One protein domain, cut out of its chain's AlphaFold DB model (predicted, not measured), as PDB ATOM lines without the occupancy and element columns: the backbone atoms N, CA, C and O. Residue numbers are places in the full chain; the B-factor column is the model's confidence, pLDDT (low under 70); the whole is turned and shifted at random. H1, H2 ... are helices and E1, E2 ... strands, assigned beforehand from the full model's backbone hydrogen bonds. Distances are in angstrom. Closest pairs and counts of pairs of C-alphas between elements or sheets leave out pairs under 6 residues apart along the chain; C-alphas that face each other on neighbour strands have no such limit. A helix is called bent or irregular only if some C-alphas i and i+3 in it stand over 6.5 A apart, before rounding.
ATOM      1  N   GLU A  84       2.816 275.024 -11.850       91.00
ATOM      2  CA  GLU A  84       4.031 275.834 -11.693       91.00
ATOM      3  C   GLU A  84       3.717 277.217 -11.115       91.00
ATOM      4  O   GLU A  84       4.365 277.656 -10.168       91.00
ATOM      5  N   ARG A  85       2.656 277.865 -11.602       94.44
ATOM      6  CA  ARG A  85       2.163 279.130 -11.053       94.44
ATOM      7  C   ARG A  85       1.831 278.998  -9.568       94.44
ATOM      8  O   ARG A  85       2.271 279.826  -8.784       94.44
ATOM      9  N   ASP A  86       1.070 277.976  -9.184       93.69
ATOM     10  CA  ASP A  86       0.667 277.763  -7.789       93.69
ATOM     11  C   ASP A  86       1.889 277.516  -6.887       93.69
ATOM     12  O   ASP A  86       1.930 278.009  -5.763       93.69
ATOM     13  N   TYR A  87       2.919 276.827  -7.392       93.88
ATOM     14  CA  TYR A  87       4.186 276.651  -6.675       93.88
ATOM     15  C   TYR A  87       4.912 277.983  -6.433       93.88
ATOM     16  O   TYR A  87       5.431 278.217  -5.345       93.88
ATOM     17  N   GLU A  88       4.945 278.880  -7.417       95.50
ATOM     18  CA  GLU A  88       5.571 280.191  -7.221       95.50
ATOM     19  C   GLU A  88       4.722 281.121  -6.348       95.50
ATOM     20  O   GLU A  88       5.277 281.895  -5.574       95.50
ATOM     21  N   LEU A  89       3.391 281.027  -6.416       96.19
ATOM     22  CA  LEU A  89       2.474 281.821  -5.592       96.19
ATOM     23  C   LEU A  89       2.540 281.448  -4.107       96.19
ATOM     24  O   LEU A  89       2.556 282.339  -3.257       96.19
ATOM     25  N   ILE A  90       2.618 280.152  -3.780       95.81
ATOM     26  CA  ILE A  90       2.717 279.711  -2.382       95.81
ATOM     27  C   ILE A  90       4.070 280.086  -1.751       95.81
ATOM     28  O   ILE A  90       4.167 280.187  -0.537       95.81
ATOM     29  N   LYS A  91       5.104 280.356  -2.562       93.38
ATOM     30  CA  LYS A  91       6.434 280.817  -2.119       93.38
ATOM     31  C   LYS A  91       6.541 282.327  -1.877       93.38
ATOM     32  O   LYS A  91       7.588 282.788  -1.423       93.38
ATOM     33  N   GLN A  92       5.533 283.114  -2.251       93.12
ATOM     34  CA  GLN A  92       5.591 284.570  -2.098       93.12
ATOM     35  C   GLN A  92       5.552 284.988  -0.623       93.12
ATOM     36  O   GLN A  92       5.199 284.206   0.254       93.12
ATOM     37  N   SER A  93       5.905 286.247  -0.352       89.06
ATOM     38  CA  SER A  93       5.753 286.864   0.967       89.06
ATOM     39  C   SER A  93       4.861 288.112   0.840       89.06
ATOM     40  O   SER A  93       5.305 289.099   0.246       89.06
ATOM     41  N   PRO A  94       3.609 288.084   1.339       89.62
ATOM     42  CA  PRO A  94       2.944 286.946   1.985       89.62
ATOM     43  C   PRO A  94       2.588 285.819   0.988       89.62
ATOM     44  O   PRO A  94       2.368 286.101  -0.193       89.62
ATOM     45  N   PRO A  95       2.512 284.556   1.444       94.06
ATOM     46  CA  PRO A  95       2.147 283.430   0.588       94.06
ATOM     47  C   PRO A  95       0.674 283.509   0.182       94.06
ATOM     48  O   PRO A  95      -0.175 283.944   0.962       94.06
ATOM     49  N   VAL A  96       0.354 283.048  -1.028       96.19
ATOM     50  CA  VAL A  96      -1.035 282.865  -1.476       96.19
ATOM     51  C   VAL A  96      -1.497 281.455  -1.122       96.19
ATOM     52  O   VAL A  96      -0.808 280.480  -1.419       96.19
ATOM     53  N   TYR A  97      -2.676 281.344  -0.516       96.06
ATOM     54  CA  TYR A  97      -3.257 280.078  -0.075       96.06
ATOM     55  C   TYR A  97      -4.786 280.116  -0.127       96.06
ATOM     56  O   TYR A  97      -5.399 281.182  -0.123       96.06
ATOM     57  N   GLU A  98      -5.401 278.939  -0.191       95.44
ATOM     58  CA  GLU A  98      -6.859 278.761  -0.161       95.44
ATOM     59  C   GLU A  98      -7.351 278.218   1.183       95.44
ATOM     60  O   GLU A  98      -8.493 278.451   1.578       95.44
ATOM     61  N   LYS A  99      -6.482 277.489   1.890       93.81
ATOM     62  CA  LYS A  99      -6.759 276.895   3.192       93.81
ATOM     63  C   LYS A  99      -5.540 277.037   4.090       93.81
ATOM     64  O   LYS A  99      -4.406 276.891   3.639       93.81
ATOM     65  N   GLU A 100      -5.803 277.293   5.360       95.44
ATOM     66  CA  GLU A 100      -4.812 277.353   6.425       95.44
ATOM     67  C   GLU A 100      -5.300 276.501   7.592       95.44
ATOM     68  O   GLU A 100      -6.501 276.452   7.873       95.44
ATOM     69  N   PHE A 101      -4.376 275.800   8.237       95.38
ATOM     70  CA  PHE A 101      -4.632 275.113   9.493       95.38
ATOM     71  C   PHE A 101      -3.352 275.005  10.316       95.38
ATOM     72  O   PHE A 101      -2.247 275.258   9.835       95.38
ATOM     73  N   THR A 102      -3.522 274.614  11.570       95.94
ATOM     74  CA  THR A 102      -2.444 274.513  12.546       95.94
ATOM     75  C   THR A 102      -2.227 273.054  12.910       95.94
ATOM     76  O   THR A 102      -3.190 272.331  13.163       95.94
ATOM     77  N   ILE A 103      -0.966 272.628  12.952       95.69
ATOM     78  CA  ILE A 103      -0.575 271.350  13.545       95.69
ATOM     79  C   ILE A 103      -0.061 271.651  14.948       95.69
ATOM     80  O   ILE A 103       0.957 272.329  15.109       95.69
ATOM     81  N   TYR A 104      -0.772 271.165  15.962       96.06
ATOM     82  CA  TYR A 104      -0.328 271.277  17.344       96.06
ATOM     83  C   TYR A 104       0.765 270.259  17.636       96.06
ATOM     84  O   TYR A 104       0.726 269.117  17.172       96.06
ATOM     85  N   ARG A 105       1.748 270.692  18.423       95.38
ATOM     86  CA  ARG A 105       2.893 269.866  18.789       95.38
ATOM     87  C   ARG A 105       2.471 268.602  19.517       95.38
ATOM     88  O   ARG A 105       2.917 267.523  19.145       95.38
ATOM     89  N   ASP A 106       1.606 268.729  20.515       95.75
ATOM     90  CA  ASP A 106       1.199 267.591  21.337       95.75
ATOM     91  C   ASP A 106       0.450 266.542  20.497       95.75
ATOM     92  O   ASP A 106       0.838 265.377  20.506       95.75
ATOM     93  N   ASP A 107      -0.487 266.968  19.638       94.12
ATOM     94  CA  ASP A 107      -1.197 266.079  18.704       94.12
ATOM     95  C   ASP A 107      -0.236 265.366  17.735       94.12
ATOM     96  O   ASP A 107      -0.355 264.165  17.477       94.12
ATOM     97  N   ALA A 108       0.744 266.093  17.187       94.38
ATOM     98  CA  ALA A 108       1.737 265.519  16.283       94.38
ATOM     99  C   ALA A 108       2.649 264.510  16.993       94.38
ATOM    100  O   ALA A 108       3.020 263.493  16.407       94.38
ATOM    101  N   LEU A 109       3.013 264.777  18.247       94.31
ATOM    102  CA  LEU A 109       3.833 263.885  19.056       94.31
ATOM    103  C   LEU A 109       3.059 262.628  19.469       94.31
ATOM    104  O   LEU A 109       3.627 261.538  19.415       94.31
ATOM    105  N   ASP A 110       1.782 262.742  19.817       93.12
ATOM    106  CA  ASP A 110       0.924 261.587  20.098       93.12
ATOM    107  C   ASP A 110       0.757 260.713  18.848       93.12
ATOM    108  O   ASP A 110       0.989 259.503  18.885       93.12
ATOM    109  N   LEU A 111       0.514 261.333  17.687       91.31
ATOM    110  CA  LEU A 111       0.506 260.628  16.404       91.31
ATOM    111  C   LEU A 111       1.852 259.962  16.086       91.31
ATOM    112  O   LEU A 111       1.876 258.865  15.527       91.31
ATOM    113  N   ALA A 112       2.975 260.606  16.413       90.75
ATOM    114  CA  ALA A 112       4.309 260.055  16.193       90.75
ATOM    115  C   ALA A 112       4.566 258.804  17.048       90.75
ATOM    116  O   ALA A 112       5.215 257.871  16.574       90.75
ATOM    117  N   GLU A 113       4.052 258.774  18.278       91.56
ATOM    118  CA  GLU A 113       4.108 257.606  19.160       91.56
ATOM    119  C   GLU A 113       3.280 256.445  18.604       91.56
ATOM    120  O   GLU A 113       3.815 255.349  18.438       91.56
ATOM    121  N   ASP A 114       2.038 256.709  18.187       88.12
ATOM    122  CA  ASP A 114       1.140 255.707  17.590       88.12
ATOM    123  C   ASP A 114       1.684 255.091  16.290       88.12
ATOM    124  O   ASP A 114       1.329 253.974  15.904       88.12
ATOM    125  N   MET A 115       2.535 255.825  15.568       83.94
ATOM    126  CA  MET A 115       3.139 255.366  14.316       83.94
ATOM    127  C   MET A 115       4.277 254.357  14.516       83.94
ATOM    128  O   MET A 115       4.689 253.714  13.541       83.94
ATOM    129  N   LEU A 116       4.808 254.217  15.734       84.94
ATOM    130  CA  LEU A 116       5.990 253.407  16.004       84.94
ATOM    131  C   LEU A 116       5.640 252.050  16.625       84.94
ATOM    132  O   LEU A 116       5.050 251.989  17.696       84.94
ATOM    133  N   PRO A 117       6.084 250.935  16.016       74.62
ATOM    134  CA  PRO A 117       5.870 249.609  16.594       74.62
ATOM    135  C   PRO A 117       6.794 249.322  17.790       74.62
ATOM    136  O   PRO A 117       6.496 248.453  18.605       74.62
ATOM    137  N   GLU A 118       7.931 250.016  17.887       83.62
ATOM    138  CA  GLU A 118       8.967 249.772  18.891       83.62
ATOM    139  C   GLU A 118       9.018 250.915  19.906       83.62
ATOM    140  O   GLU A 118       9.455 252.023  19.592       83.62
ATOM    141  N   THR A 119       8.654 250.621  21.156       84.62
ATOM    142  CA  THR A 119       8.639 251.588  22.272       84.62
ATOM    143  C   THR A 119       9.992 252.265  22.508       84.62
ATOM    144  O   THR A 119      10.057 253.411  22.944       84.62
ATOM    145  N   GLN A 120      11.086 251.582  22.172       86.00
ATOM    146  CA  GLN A 120      12.458 252.073  22.324       86.00
ATOM    147  C   GLN A 120      12.771 253.256  21.394       86.00
ATOM    148  O   GLN A 120      13.603 254.101  21.723       86.00
ATOM    149  N   LEU A 121      12.105 253.319  20.236       86.94
ATOM    150  CA  LEU A 121      12.312 254.358  19.226       86.94
ATOM    151  C   LEU A 121      11.435 255.591  19.458       86.94
ATOM    152  O   LEU A 121      11.715 256.631  18.867       86.94
ATOM    153  N   VAL A 122      10.426 255.505  20.333       89.25
ATOM    154  CA  VAL A 122       9.447 256.579  20.576       89.25
ATOM    155  C   VAL A 122      10.117 257.857  21.060       89.25
ATOM    156  O   VAL A 122      10.018 258.885  20.398       89.25
ATOM    157  N   ASN A 123      10.855 257.805  22.170       92.06
ATOM    158  CA  ASN A 123      11.492 259.002  22.728       92.06
ATOM    159  C   ASN A 123      12.560 259.607  21.795       92.06
ATOM    160  O   ASN A 123      12.539 260.823  21.592       92.06
ATOM    161  N   PRO A 124      13.466 258.811  21.184       92.69
ATOM    162  CA  PRO A 124      14.391 259.324  20.174       92.69
ATOM    163  C   PRO A 124      13.690 259.989  18.988       92.69
ATOM    164  O   PRO A 124      14.125 261.049  18.542       92.69
ATOM    165  N   PHE A 125      12.602 259.397  18.490       92.44
ATOM    166  CA  PHE A 125      11.875 259.935  17.348       92.44
ATOM    167  C   PHE A 125      11.080 261.196  17.700       92.44
ATOM    168  O   PHE A 125      11.163 262.172  16.964       92.44
ATOM    169  N   LYS A 126      10.385 261.224  18.846       93.88
ATOM    170  CA  LYS A 126       9.708 262.430  19.355       93.88
ATOM    171  C   LYS A 126      10.684 263.600  19.472       93.88
ATOM    172  O   LYS A 126      10.392 264.691  18.994       93.88
ATOM    173  N   LYS A 127      11.878 263.353  20.023       92.69
ATOM    174  CA  LYS A 127      12.940 264.362  20.095       92.69
ATOM    175  C   LYS A 127      13.403 264.818  18.707       92.69
ATOM    176  O   LYS A 127      13.596 266.008  18.496       92.69
ATOM    177  N   PHE A 128      13.564 263.888  17.767       92.75
ATOM    178  CA  PHE A 128      13.923 264.226  16.390       92.75
ATOM    179  C   PHE A 128      12.867 265.125  15.734       92.75
ATOM    180  O   PHE A 128      13.233 266.145  15.167       92.75
ATOM    181  N   VAL A 129      11.577 264.791  15.864       92.88
ATOM    182  CA  VAL A 129      10.460 265.607  15.354       92.88
ATOM    183  C   VAL A 129      10.462 266.998  15.985       92.88
ATOM    184  O   VAL A 129      10.295 267.984  15.274       92.88
ATOM    185  N   ASP A 130      10.692 267.105  17.292       93.25
ATOM    186  CA  ASP A 130      10.846 268.407  17.943       93.25
ATOM    187  C   ASP A 130      11.984 269.218  17.332       93.25
ATOM    188  O   ASP A 130      11.789 270.372  16.964       93.25
ATOM    189  N   ASP A 131      13.167 268.619  17.209       90.62
ATOM    190  CA  ASP A 131      14.361 269.313  16.739       90.62
ATOM    191  C   ASP A 131      14.240 269.746  15.264       90.62
ATOM    192  O   ASP A 131      14.721 270.824  14.906       90.62
ATOM    193  N   THR A 132      13.589 268.945  14.411       89.62
ATOM    194  CA  THR A 132      13.497 269.211  12.966       89.62
ATOM    195  C   THR A 132      12.251 269.980  12.547       89.62
ATOM    196  O   THR A 132      12.350 270.813  11.653       89.62
ATOM    197  N   LEU A 133      11.095 269.719  13.161       91.00
ATOM    198  CA  LEU A 133       9.808 270.253  12.715       91.00
ATOM    199  C   LEU A 133       9.325 271.421  13.584       91.00
ATOM    200  O   LEU A 133       8.914 272.443  13.048       91.00
ATOM    201  N   PHE A 134       9.385 271.290  14.912       93.50
ATOM    202  CA  PHE A 134       8.827 272.301  15.825       93.50
ATOM    203  C   PHE A 134       9.847 273.330  16.289       93.50
ATOM    204  O   PHE A 134       9.488 274.468  16.565       93.50
ATOM    205  N   LYS A 135      11.122 272.965  16.396       90.62
ATOM    206  CA  LYS A 135      12.182 273.896  16.761       90.62
ATOM    207  C   LYS A 135      12.592 274.717  15.555       90.62
ATOM    208  O   LYS A 135      12.620 275.926  15.664       90.62
ATOM    209  N   CYS A 136      12.913 274.078  14.431       70.12
ATOM    210  CA  CYS A 136      13.128 274.685  13.113       70.12
ATOM    211  C   CYS A 136      13.692 276.133  13.098       70.12
ATOM    212  O   CYS A 136      13.160 277.021  12.443       70.12
ATOM    213  N   SER A 137      14.817 276.355  13.799       76.31
ATOM    214  CA  SER A 137      15.546 277.639  13.994       76.31
ATOM    215  C   SER A 137      15.169 278.503  15.210       76.31
ATOM    216  O   SER A 137      15.859 279.480  15.501       76.31
ATOM    217  N   HIS A 138      14.151 278.129  15.978       82.62
ATOM    218  CA  HIS A 138      13.835 278.688  17.290       82.62
ATOM    219  C   HIS A 138      14.734 278.111  18.396       82.62
ATOM    220  O   HIS A 138      15.338 277.043  18.271       82.62
ATOM    221  N   ALA A 139      14.835 278.836  19.516       86.38
ATOM    222  CA  ALA A 139      15.586 278.380  20.687       86.38
ATOM    223  C   ALA A 139      14.930 277.152  21.347       86.38
ATOM    224  O   ALA A 139      15.629 276.219  21.754       86.38
ATOM    225  N   GLU A 140      13.598 277.139  21.379       90.00
ATOM    226  CA  GLU A 140      12.757 276.085  21.944       90.00
ATOM    227  C   GLU A 140      11.732 275.608  20.898       90.00
ATOM    228  O   GLU A 140      11.400 276.383  19.997       90.00
ATOM    229  N   PRO A 141      11.244 274.354  20.985       94.00
ATOM    230  CA  PRO A 141      10.181 273.863  20.113       94.00
ATOM    231  C   PRO A 141       8.908 274.710  20.222       94.00
ATOM    232  O   PRO A 141       8.431 274.993  21.322       94.00
ATOM    233  N   LEU A 142       8.337 275.082  19.080       94.12
ATOM    234  CA  LEU A 142       7.051 275.765  18.995       94.12
ATOM    235  C   LEU A 142       5.918 274.858  19.493       94.12
ATOM    236  O   LEU A 142       5.921 273.651  19.257       94.12
ATOM    237  N   SER A 143       4.896 275.442  20.123       95.12
ATOM    238  CA  SER A 143       3.687 274.702  20.525       95.12
ATOM    239  C   SER A 143       2.830 274.263  19.334       95.12
ATOM    240  O   SER A 143       1.966 273.396  19.467       95.12
ATOM    241  N   SER A 144       3.042 274.878  18.174       95.38
ATOM    242  CA  SER A 144       2.313 274.598  16.948       95.38
ATOM    243  C   SER A 144       3.037 275.159  15.732       95.38
ATOM    244  O   SER A 144       3.776 276.130  15.866       95.38
ATOM    245  N   ILE A 145       2.736 274.608  14.561       95.00
ATOM    246  CA  ILE A 145       3.191 275.119  13.263       95.00
ATOM    247  C   ILE A 145       2.002 275.428  12.351       95.00
ATOM    248  O   ILE A 145       0.946 274.790  12.447       95.00
ATOM    249  N   VAL A 146       2.175 276.399  11.461       95.25
ATOM    250  CA  VAL A 146       1.158 276.840  10.504       95.25
ATOM    251  C   VAL A 146       1.381 276.174   9.153       95.25
ATOM    252  O   VAL A 146       2.478 276.165   8.594       95.25
ATOM    253  N   VAL A 147       0.298 275.630   8.608       95.94
ATOM    254  CA  VAL A 147       0.277 274.985   7.304       95.94
ATOM    255  C   VAL A 147      -0.643 275.750   6.372       95.94
ATOM    256  O   VAL A 147      -1.836 275.908   6.633       95.94
ATOM    257  N   LYS A 148      -0.091 276.161   5.235       96.69
ATOM    258  CA  LYS A 148      -0.803 276.843   4.157       96.69
ATOM    259  C   LYS A 148      -0.912 275.927   2.954       96.69
ATOM    260  O   LYS A 148       0.043 275.248   2.587       96.69
ATOM    261  N   VAL A 149      -2.083 275.904   2.337       94.50
ATOM    262  CA  VAL A 149      -2.390 275.013   1.217       94.50
ATOM    263  C   VAL A 149      -2.860 275.828   0.033       94.50
ATOM    264  O   VAL A 149      -3.709 276.706   0.171       94.50
ATOM    265  N   LEU A 150      -2.321 275.510  -1.139       94.88
ATOM    266  CA  LEU A 150      -2.775 276.024  -2.417       94.88
ATOM    267  C   LEU A 150      -2.821 274.877  -3.424       94.88
ATOM    268  O   LEU A 150      -1.784 274.433  -3.928       94.88
ATOM    269  N   ASN A 151      -4.028 274.411  -3.745       90.38
ATOM    270  CA  ASN A 151      -4.267 273.337  -4.698       90.38
ATOM    271  C   ASN A 151      -3.508 272.057  -4.300       90.38
ATOM    272  O   ASN A 151      -3.863 271.395  -3.330       90.38
ATOM    273  N   ASN A 152      -2.440 271.700  -5.021       90.31
ATOM    274  CA  ASN A 152      -1.623 270.522  -4.716       90.31
ATOM    275  C   ASN A 152      -0.351 270.852  -3.933       90.31
ATOM    276  O   ASN A 152       0.483 269.963  -3.760       90.31
ATOM    277  N   TRP A 153      -0.159 272.099  -3.516       94.31
ATOM    278  CA  TRP A 153       1.027 272.543  -2.802       94.31
ATOM    279  C   TRP A 153       0.700 272.885  -1.361       94.31
ATOM    280  O   TRP A 153      -0.353 273.437  -1.056       94.31
ATOM    281  N   VAL A 154       1.629 272.538  -0.487       94.75
ATOM    282  CA  VAL A 154       1.563 272.786   0.946       94.75
ATOM    283  C   VAL A 154       2.844 273.489   1.335       94.75
ATOM    284  O   VAL A 154       3.910 272.998   0.978       94.75
ATOM    285  N   LEU A 155       2.733 274.588   2.065       95.50
ATOM    286  CA  LEU A 155       3.831 275.272   2.731       95.50
ATOM    287  C   LEU A 155       3.663 275.077   4.238       95.50
ATOM    288  O   LEU A 155       2.617 275.419   4.788       95.50
ATOM    289  N   VAL A 156       4.691 274.550   4.893       93.62
ATOM    290  CA  VAL A 156       4.831 274.634   6.348       93.62
ATOM    291  C   VAL A 156       5.579 275.932   6.630       93.62
ATOM    292  O   VAL A 156       6.759 276.045   6.313       93.62
ATOM    293  N   GLU A 157       4.878 276.945   7.133       90.69
ATOM    294  CA  GLU A 157       5.390 278.321   7.182       90.69
ATOM    295  C   GLU A 157       6.618 278.451   8.089       90.69
ATOM    296  O   GLU A 157       7.602 279.081   7.708       90.69
ATOM    297  N   ASP A 158       6.593 277.786   9.243       89.88
ATOM    298  CA  ASP A 158       7.665 277.859  10.236       89.88
ATOM    299  C   ASP A 158       8.964 277.196   9.758       89.88
ATOM    300  O   ASP A 158      10.059 277.629  10.116       89.88
ATOM    301  N   THR A 159       8.863 276.169   8.906       87.06
ATOM    302  CA  THR A 159      10.032 275.459   8.367       87.06
ATOM    303  C   THR A 159      10.418 275.895   6.955       87.06
ATOM    304  O   THR A 159      11.517 275.597   6.492       87.06
ATOM    305  N   ASN A 160       9.545 276.644   6.275       88.69
ATOM    306  CA  ASN A 160       9.596 276.923   4.837       88.69
ATOM    307  C   ASN A 160       9.638 275.664   3.951       88.69
ATOM    308  O   ASN A 160      10.018 275.742   2.777       88.69
ATOM    309  N   ASP A 161       9.228 274.509   4.476       89.25
ATOM    310  CA  ASP A 161       9.165 273.281   3.692       89.25
ATOM    311  C   ASP A 161       7.945 273.276   2.777       89.25
ATOM    312  O   ASP A 161       6.837 273.660   3.165       89.25
ATOM    313  N   ILE A 162       8.142 272.791   1.549       91.62
ATOM    314  CA  ILE A 162       7.091 272.727   0.535       91.62
ATOM    315  C   ILE A 162       6.857 271.290   0.085       91.62
ATOM    316  O   ILE A 162       7.759 270.610  -0.409       91.62
ATOM    317  N   TYR A 163       5.602 270.854   0.164       89.75
ATOM    318  CA  TYR A 163       5.176 269.504  -0.190       89.75
ATOM    319  C   TYR A 163       4.158 269.514  -1.324       89.75
ATOM    320  O   TYR A 163       3.390 270.458  -1.501       89.75
ATOM    321  N   ASN A 164       4.135 268.425  -2.098       89.69
ATOM    322  CA  ASN A 164       3.122 268.207  -3.123       89.69
ATOM    323  C   ASN A 164       2.121 267.134  -2.670       89.69
ATOM    324  O   ASN A 164       2.493 265.963  -2.568       89.69
ATOM    325  N   ILE A 165       0.856 267.512  -2.469       85.88
ATOM    326  CA  ILE A 165      -0.222 266.633  -1.983       85.88
ATOM    327  C   ILE A 165      -0.417 265.424  -2.898       85.88
ATOM    328  O   ILE A 165      -0.631 264.316  -2.419       85.88
ATOM    329  N   ALA A 166      -0.263 265.591  -4.215       82.12
ATOM    330  CA  ALA A 166      -0.438 264.496  -5.171       82.12
ATOM    331  C   ALA A 166       0.628 263.390  -5.041       82.12
ATOM    332  O   ALA A 166       0.504 262.343  -5.676       82.12
ATOM    333  N   LYS A 167       1.692 263.618  -4.256       83.31
ATOM    334  CA  LYS A 167       2.708 262.610  -3.916       83.31
ATOM    335  C   LYS A 167       2.455 261.935  -2.565       83.31
ATOM    336  O   LYS A 167       3.178 260.998  -2.228       83.31
ATOM    337  N   LEU A 168       1.480 262.410  -1.790       78.69
ATOM    338  CA  LEU A 168       1.126 261.816  -0.507       78.69
ATOM    339  C   LEU A 168       0.363 260.496  -0.729       78.69
ATOM    340  O   LEU A 168      -0.282 260.326  -1.769       78.69
ATOM    341  N   PRO A 169       0.457 259.528   0.204       74.94
ATOM    342  CA  PRO A 169      -0.349 258.304   0.152       74.94
ATOM    343  C   PRO A 169      -1.852 258.633   0.134       74.94
ATOM    344  O   PRO A 169      -2.233 259.767   0.329       74.94
ATOM    345  N   ASN A 170      -2.747 257.681  -0.123       71.12
ATOM    346  CA  ASN A 170      -4.182 257.944   0.037       71.12
ATOM    347  C   ASN A 170      -4.645 257.326   1.359       71.12
ATOM    348  O   ASN A 170      -4.558 256.107   1.517       71.12
ATOM    349  N   LEU A 171      -5.083 258.154   2.307       68.38
ATOM    350  CA  LEU A 171      -5.580 257.723   3.614       68.38
ATOM    351  C   LEU A 171      -7.050 258.124   3.772       68.38
ATOM    352  O   LEU A 171      -7.440 259.225   3.399       68.38
ATOM    353  N   ASN A 172      -7.859 257.243   4.363       78.44
ATOM    354  CA  ASN A 172      -9.267 257.514   4.667       78.44
ATOM    355  C   ASN A 172      -9.410 258.275   6.000       78.44
ATOM    356  O   ASN A 172      -9.977 257.755   6.959       78.44
ATOM    357  N   VAL A 173      -8.813 259.462   6.074       81.75
ATOM    358  CA  VAL A 173      -8.840 260.372   7.234       81.75
ATOM    359  C   VAL A 173      -9.037 261.811   6.746       81.75
ATOM    360  O   VAL A 173      -9.082 262.054   5.537       81.75
ATOM    361  N   THR A 174      -9.180 262.768   7.665       86.06
ATOM    362  CA  THR A 174      -9.232 264.194   7.305       86.06
ATOM    363  C   THR A 174      -7.951 264.606   6.578       86.06
ATOM    364  O   THR A 174      -6.900 263.975   6.710       86.06
ATOM    365  N   PHE A 175      -8.025 265.661   5.772       84.50
ATOM    366  CA  PHE A 175      -6.859 266.126   5.023       84.50
ATOM    367  C   PHE A 175      -5.717 266.566   5.962       84.50
ATOM    368  O   PHE A 175      -4.552 266.297   5.685       84.50
ATOM    369  N   GLU A 176      -6.063 267.190   7.084       88.75
ATOM    370  CA  GLU A 176      -5.162 267.658   8.134       88.75
ATOM    371  C   GLU A 176      -4.417 266.492   8.795       88.75
ATOM    372  O   GLU A 176      -3.183 266.489   8.840       88.75
ATOM    373  N   ASP A 177      -5.143 265.451   9.214       86.06
ATOM    374  CA  ASP A 177      -4.546 264.237   9.780       86.06
ATOM    375  C   ASP A 177      -3.681 263.526   8.748       86.06
ATOM    376  O   ASP A 177      -2.603 263.012   9.053       86.06
ATOM    377  N   HIS A 178      -4.156 263.479   7.503       86.50
ATOM    378  CA  HIS A 178      -3.436 262.845   6.420       86.50
ATOM    379  C   HIS A 178      -2.094 263.544   6.172       86.50
ATOM    380  O   HIS A 178      -1.060 262.871   6.133       86.50
ATOM    381  N   LEU A 179      -2.086 264.874   6.054       88.00
ATOM    382  CA  LEU A 179      -0.848 265.627   5.884       88.00
ATOM    383  C   LEU A 179       0.079 265.430   7.084       88.00
ATOM    384  O   LEU A 179       1.249 265.114   6.888       88.00
ATOM    385  N   THR A 180      -0.437 265.556   8.308       90.94
ATOM    386  CA  THR A 180       0.358 265.410   9.537       90.94
ATOM    387  C   THR A 180       1.038 264.043   9.586       90.94
ATOM    388  O   THR A 180       2.254 263.948   9.754       90.94
ATOM    389  N   ARG A 181       0.294 262.964   9.313       89.81
ATOM    390  CA  ARG A 181       0.849 261.603   9.228       89.81
ATOM    391  C   ARG A 181       1.878 261.461   8.112       89.81
ATOM    392  O   ARG A 181       2.853 260.728   8.271       89.81
ATOM    393  N   ALA A 182       1.673 262.119   6.975       88.00
ATOM    394  CA  ALA A 182       2.630 262.080   5.880       88.00
ATOM    395  C   ALA A 182       3.942 262.802   6.226       88.00
ATOM    396  O   ALA A 182       5.010 262.249   5.957       88.00
ATOM    397  N   LEU A 183       3.866 263.970   6.872       88.75
ATOM    398  CA  LEU A 183       5.023 264.710   7.381       88.75
ATOM    399  C   LEU A 183       5.799 263.867   8.394       88.75
ATOM    400  O   LEU A 183       6.992 263.632   8.218       88.75
ATOM    401  N   LEU A 184       5.113 263.313   9.398       91.44
ATOM    402  CA  LEU A 184       5.729 262.438  10.399       91.44
ATOM    403  C   LEU A 184       6.369 261.198   9.765       91.44
ATOM    404  O   LEU A 184       7.431 260.752  10.193       91.44
ATOM    405  N   ARG A 185       5.773 260.643   8.706       89.19
ATOM    406  CA  ARG A 185       6.360 259.506   7.989       89.19
ATOM    407  C   ARG A 185       7.653 259.881   7.274       89.19
ATOM    408  O   ARG A 185       8.585 259.076   7.257       89.19
ATOM    409  N   ASP A 186       7.717 261.067   6.682       86.94
ATOM    410  CA  ASP A 186       8.935 261.577   6.054       86.94
ATOM    411  C   ASP A 186      10.032 261.849   7.096       86.94
ATOM    412  O   ASP A 186      11.168 261.390   6.935       86.94
ATOM    413  N   GLN A 187       9.662 262.451   8.233       89.50
ATOM    414  CA  GLN A 187      10.546 262.610   9.391       89.50
ATOM    415  C   GLN A 187      11.067 261.256   9.879       89.50
ATOM    416  O   GLN A 187      12.263 261.101  10.105       89.50
ATOM    417  N   PHE A 188      10.213 260.236   9.969       89.62
ATOM    418  CA  PHE A 188      10.625 258.902  10.403       89.62
ATOM    419  C   PHE A 188      11.576 258.218   9.418       89.62
ATOM    420  O   PHE A 188      12.552 257.580   9.820       89.62
ATOM    421  N   ASN A 189      11.321 258.355   8.115       88.25
ATOM    422  CA  ASN A 189      12.221 257.841   7.086       88.25
ATOM    423  C   ASN A 189      13.594 258.520   7.157       88.25
ATOM    424  O   ASN A 189      14.615 257.854   6.979       88.25
ATOM    425  N   THR A 190      13.619 259.823   7.436       87.94
ATOM    426  CA  THR A 190      14.852 260.591   7.629       87.94
ATOM    427  C   THR A 190      15.569 260.155   8.902       87.94
ATOM    428  O   THR A 190      16.733 259.766   8.820       87.94
ATOM    429  N   PHE A 191      14.850 260.086  10.027       89.50
ATOM    430  CA  PHE A 191      15.341 259.597  11.314       89.50
ATOM    431  C   PHE A 191      16.041 258.243  11.164       89.50
ATOM    432  O   PHE A 191      17.206 258.129  11.534       89.50
ATOM    433  N   LYS A 192      15.393 257.260  10.517       87.00
ATOM    434  CA  LYS A 192      15.981 255.937  10.247       87.00
ATOM    435  C   LYS A 192      17.287 256.006   9.470       87.00
ATOM    436  O   LYS A 192      18.222 255.274   9.781       87.00
ATOM    437  N   ARG A 193      17.351 256.845   8.435       85.69
ATOM    438  CA  ARG A 193      18.560 256.991   7.610       85.69
ATOM    439  C   ARG A 193      19.704 257.597   8.410       85.69
ATOM    440  O   ARG A 193      20.833 257.152   8.257       85.69
ATOM    441  N   THR A 194      19.416 258.573   9.266       80.94
ATOM    442  CA  THR A 194      20.425 259.221  10.112       80.94
ATOM    443  C   THR A 194      20.848 258.366  11.305       80.94
ATOM    444  O   THR A 194      22.016 258.389  11.672       80.94
ATOM    445  N   SER A 195      19.941 257.581  11.888       69.31
ATOM    446  CA  SER A 195      20.218 256.753  13.066       69.31
ATOM    447  C   SER A 195      20.901 255.422  12.734       69.31
ATOM    448  O   SER A 195      21.566 254.864  13.595       69.31
ATOM    449  N   LEU A 196      20.734 254.904  11.508       57.12
ATOM    450  CA  LEU A 196      21.395 253.682  11.015       57.12
ATOM    451  C   LEU A 196      22.716 253.959  10.274       57.12
ATOM    452  O   LEU A 196      23.365 253.021   9.815       57.12
ATOM    453  N   ALA A 197      23.093 255.230  10.111       49.38
ATOM    454  CA  ALA A 197      24.366 255.639   9.517       49.38
ATOM    455  C   ALA A 197      25.511 255.744  10.549       49.38
ATOM    456  O   ALA A 197      26.590 256.228  10.203       49.38
TER     457      ALA A 197
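AT A GLANCE: This is residues 84 to 197 of the 198 residues of the protein "Helix-turn-helix protein" of Trichococcus patagoniensis (UniProt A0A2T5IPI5). A small antiparallel sheet, strongly twisted only just and curled, has a cluster of three helices at one end of its strands and the short helix H1 on it near the opposite end. In the cluster, H2 and H3 form a helical hairpin, and the longest helix, H4, crosses both. The printed part has 114 residues, with four named helices and four named strands in the order H1 E1 H2 H3 E2 E3 E4 H4; the sheet's order is E1 E2 E3 E4, and the class is mixed, helices and strands. It is compact, with a radius of gyration of the C-alphas of 14.3 A and spans of 44 by 35 by 27 A.

HOW THE PARTS SIT: The sheet joins E1, residues 99 to 104, E2, residues 144 to 150, E3, residues 153 to 156, and E4, residues 161 to 164; E1 and E4 are its edge strands. E2, E3 and E4 are a meander, each strand the antiparallel neighbour of the one before, and make two hairpins. Within hydrogen-bond range are N 147 and O 101, 2.8 A, between E1 and E2; N 148 and O 155, 2.8 A, between E2 and E3; and N 163 and O 154, 2.8 A, between E3 and E4. H1, residues 84 to 90, is on the sheet at a height of 8.9 A, only just over E2, with 3 of its C-alphas falling on that strand; it runs slantwise at 34 degrees to E2 on the local plane. The C-alphas of Tyr 87 and Trp 153, the closest of H1 and E3, are 6.5 A apart. H2, residues 105 to 114, and H3, residues 119 to 135, touch at a shallow tilt of 29 degrees, opposite ways; their closest C-alphas, Glu 113 and Val 122, are 5.6 A apart. H4, residues 175 to 195, grazes the sheet with residues 176 to 183. Its residues 180 to 184 touch H2, closest C-alphas Leu 184 and Ala 112, 6.4 A, at a tilt of 68 degrees, steep but only just. Its residues 184 to 191 touch residues 125 to 129 of H3, closest C-alphas Gln 187 and Val 129, 6.7 A, only just about perpendicular at 71 degrees. H1 is apart from H2, H3 and H4. Every O i to N i+4 pair is within hydrogen-bond range in H1, H2 and H4, and 10 of 13 in H3.

IN THESE COORDINATES: H1 begins at C-alpha 84, (4.031, 275.834, -11.693). E1 is 16.5 A long and E2 20.1 A. H3 is 23.3 A long, with a kink of 27 degrees near residue 129, and irregular: C-alphas 120 and 123 are 7.0 A apart. H4 is 29.8 A long and ends at C-alpha 195, (20.218, 256.753, 13.066).

THE WHOLE: The C-alphas of Arg 85 and Gln 120, the two farthest apart, are 44.2 A apart. The printed part has no cut and no long link. Its mean pLDDT is 88.9; residue 171 and residues 195 to 197 are under 70.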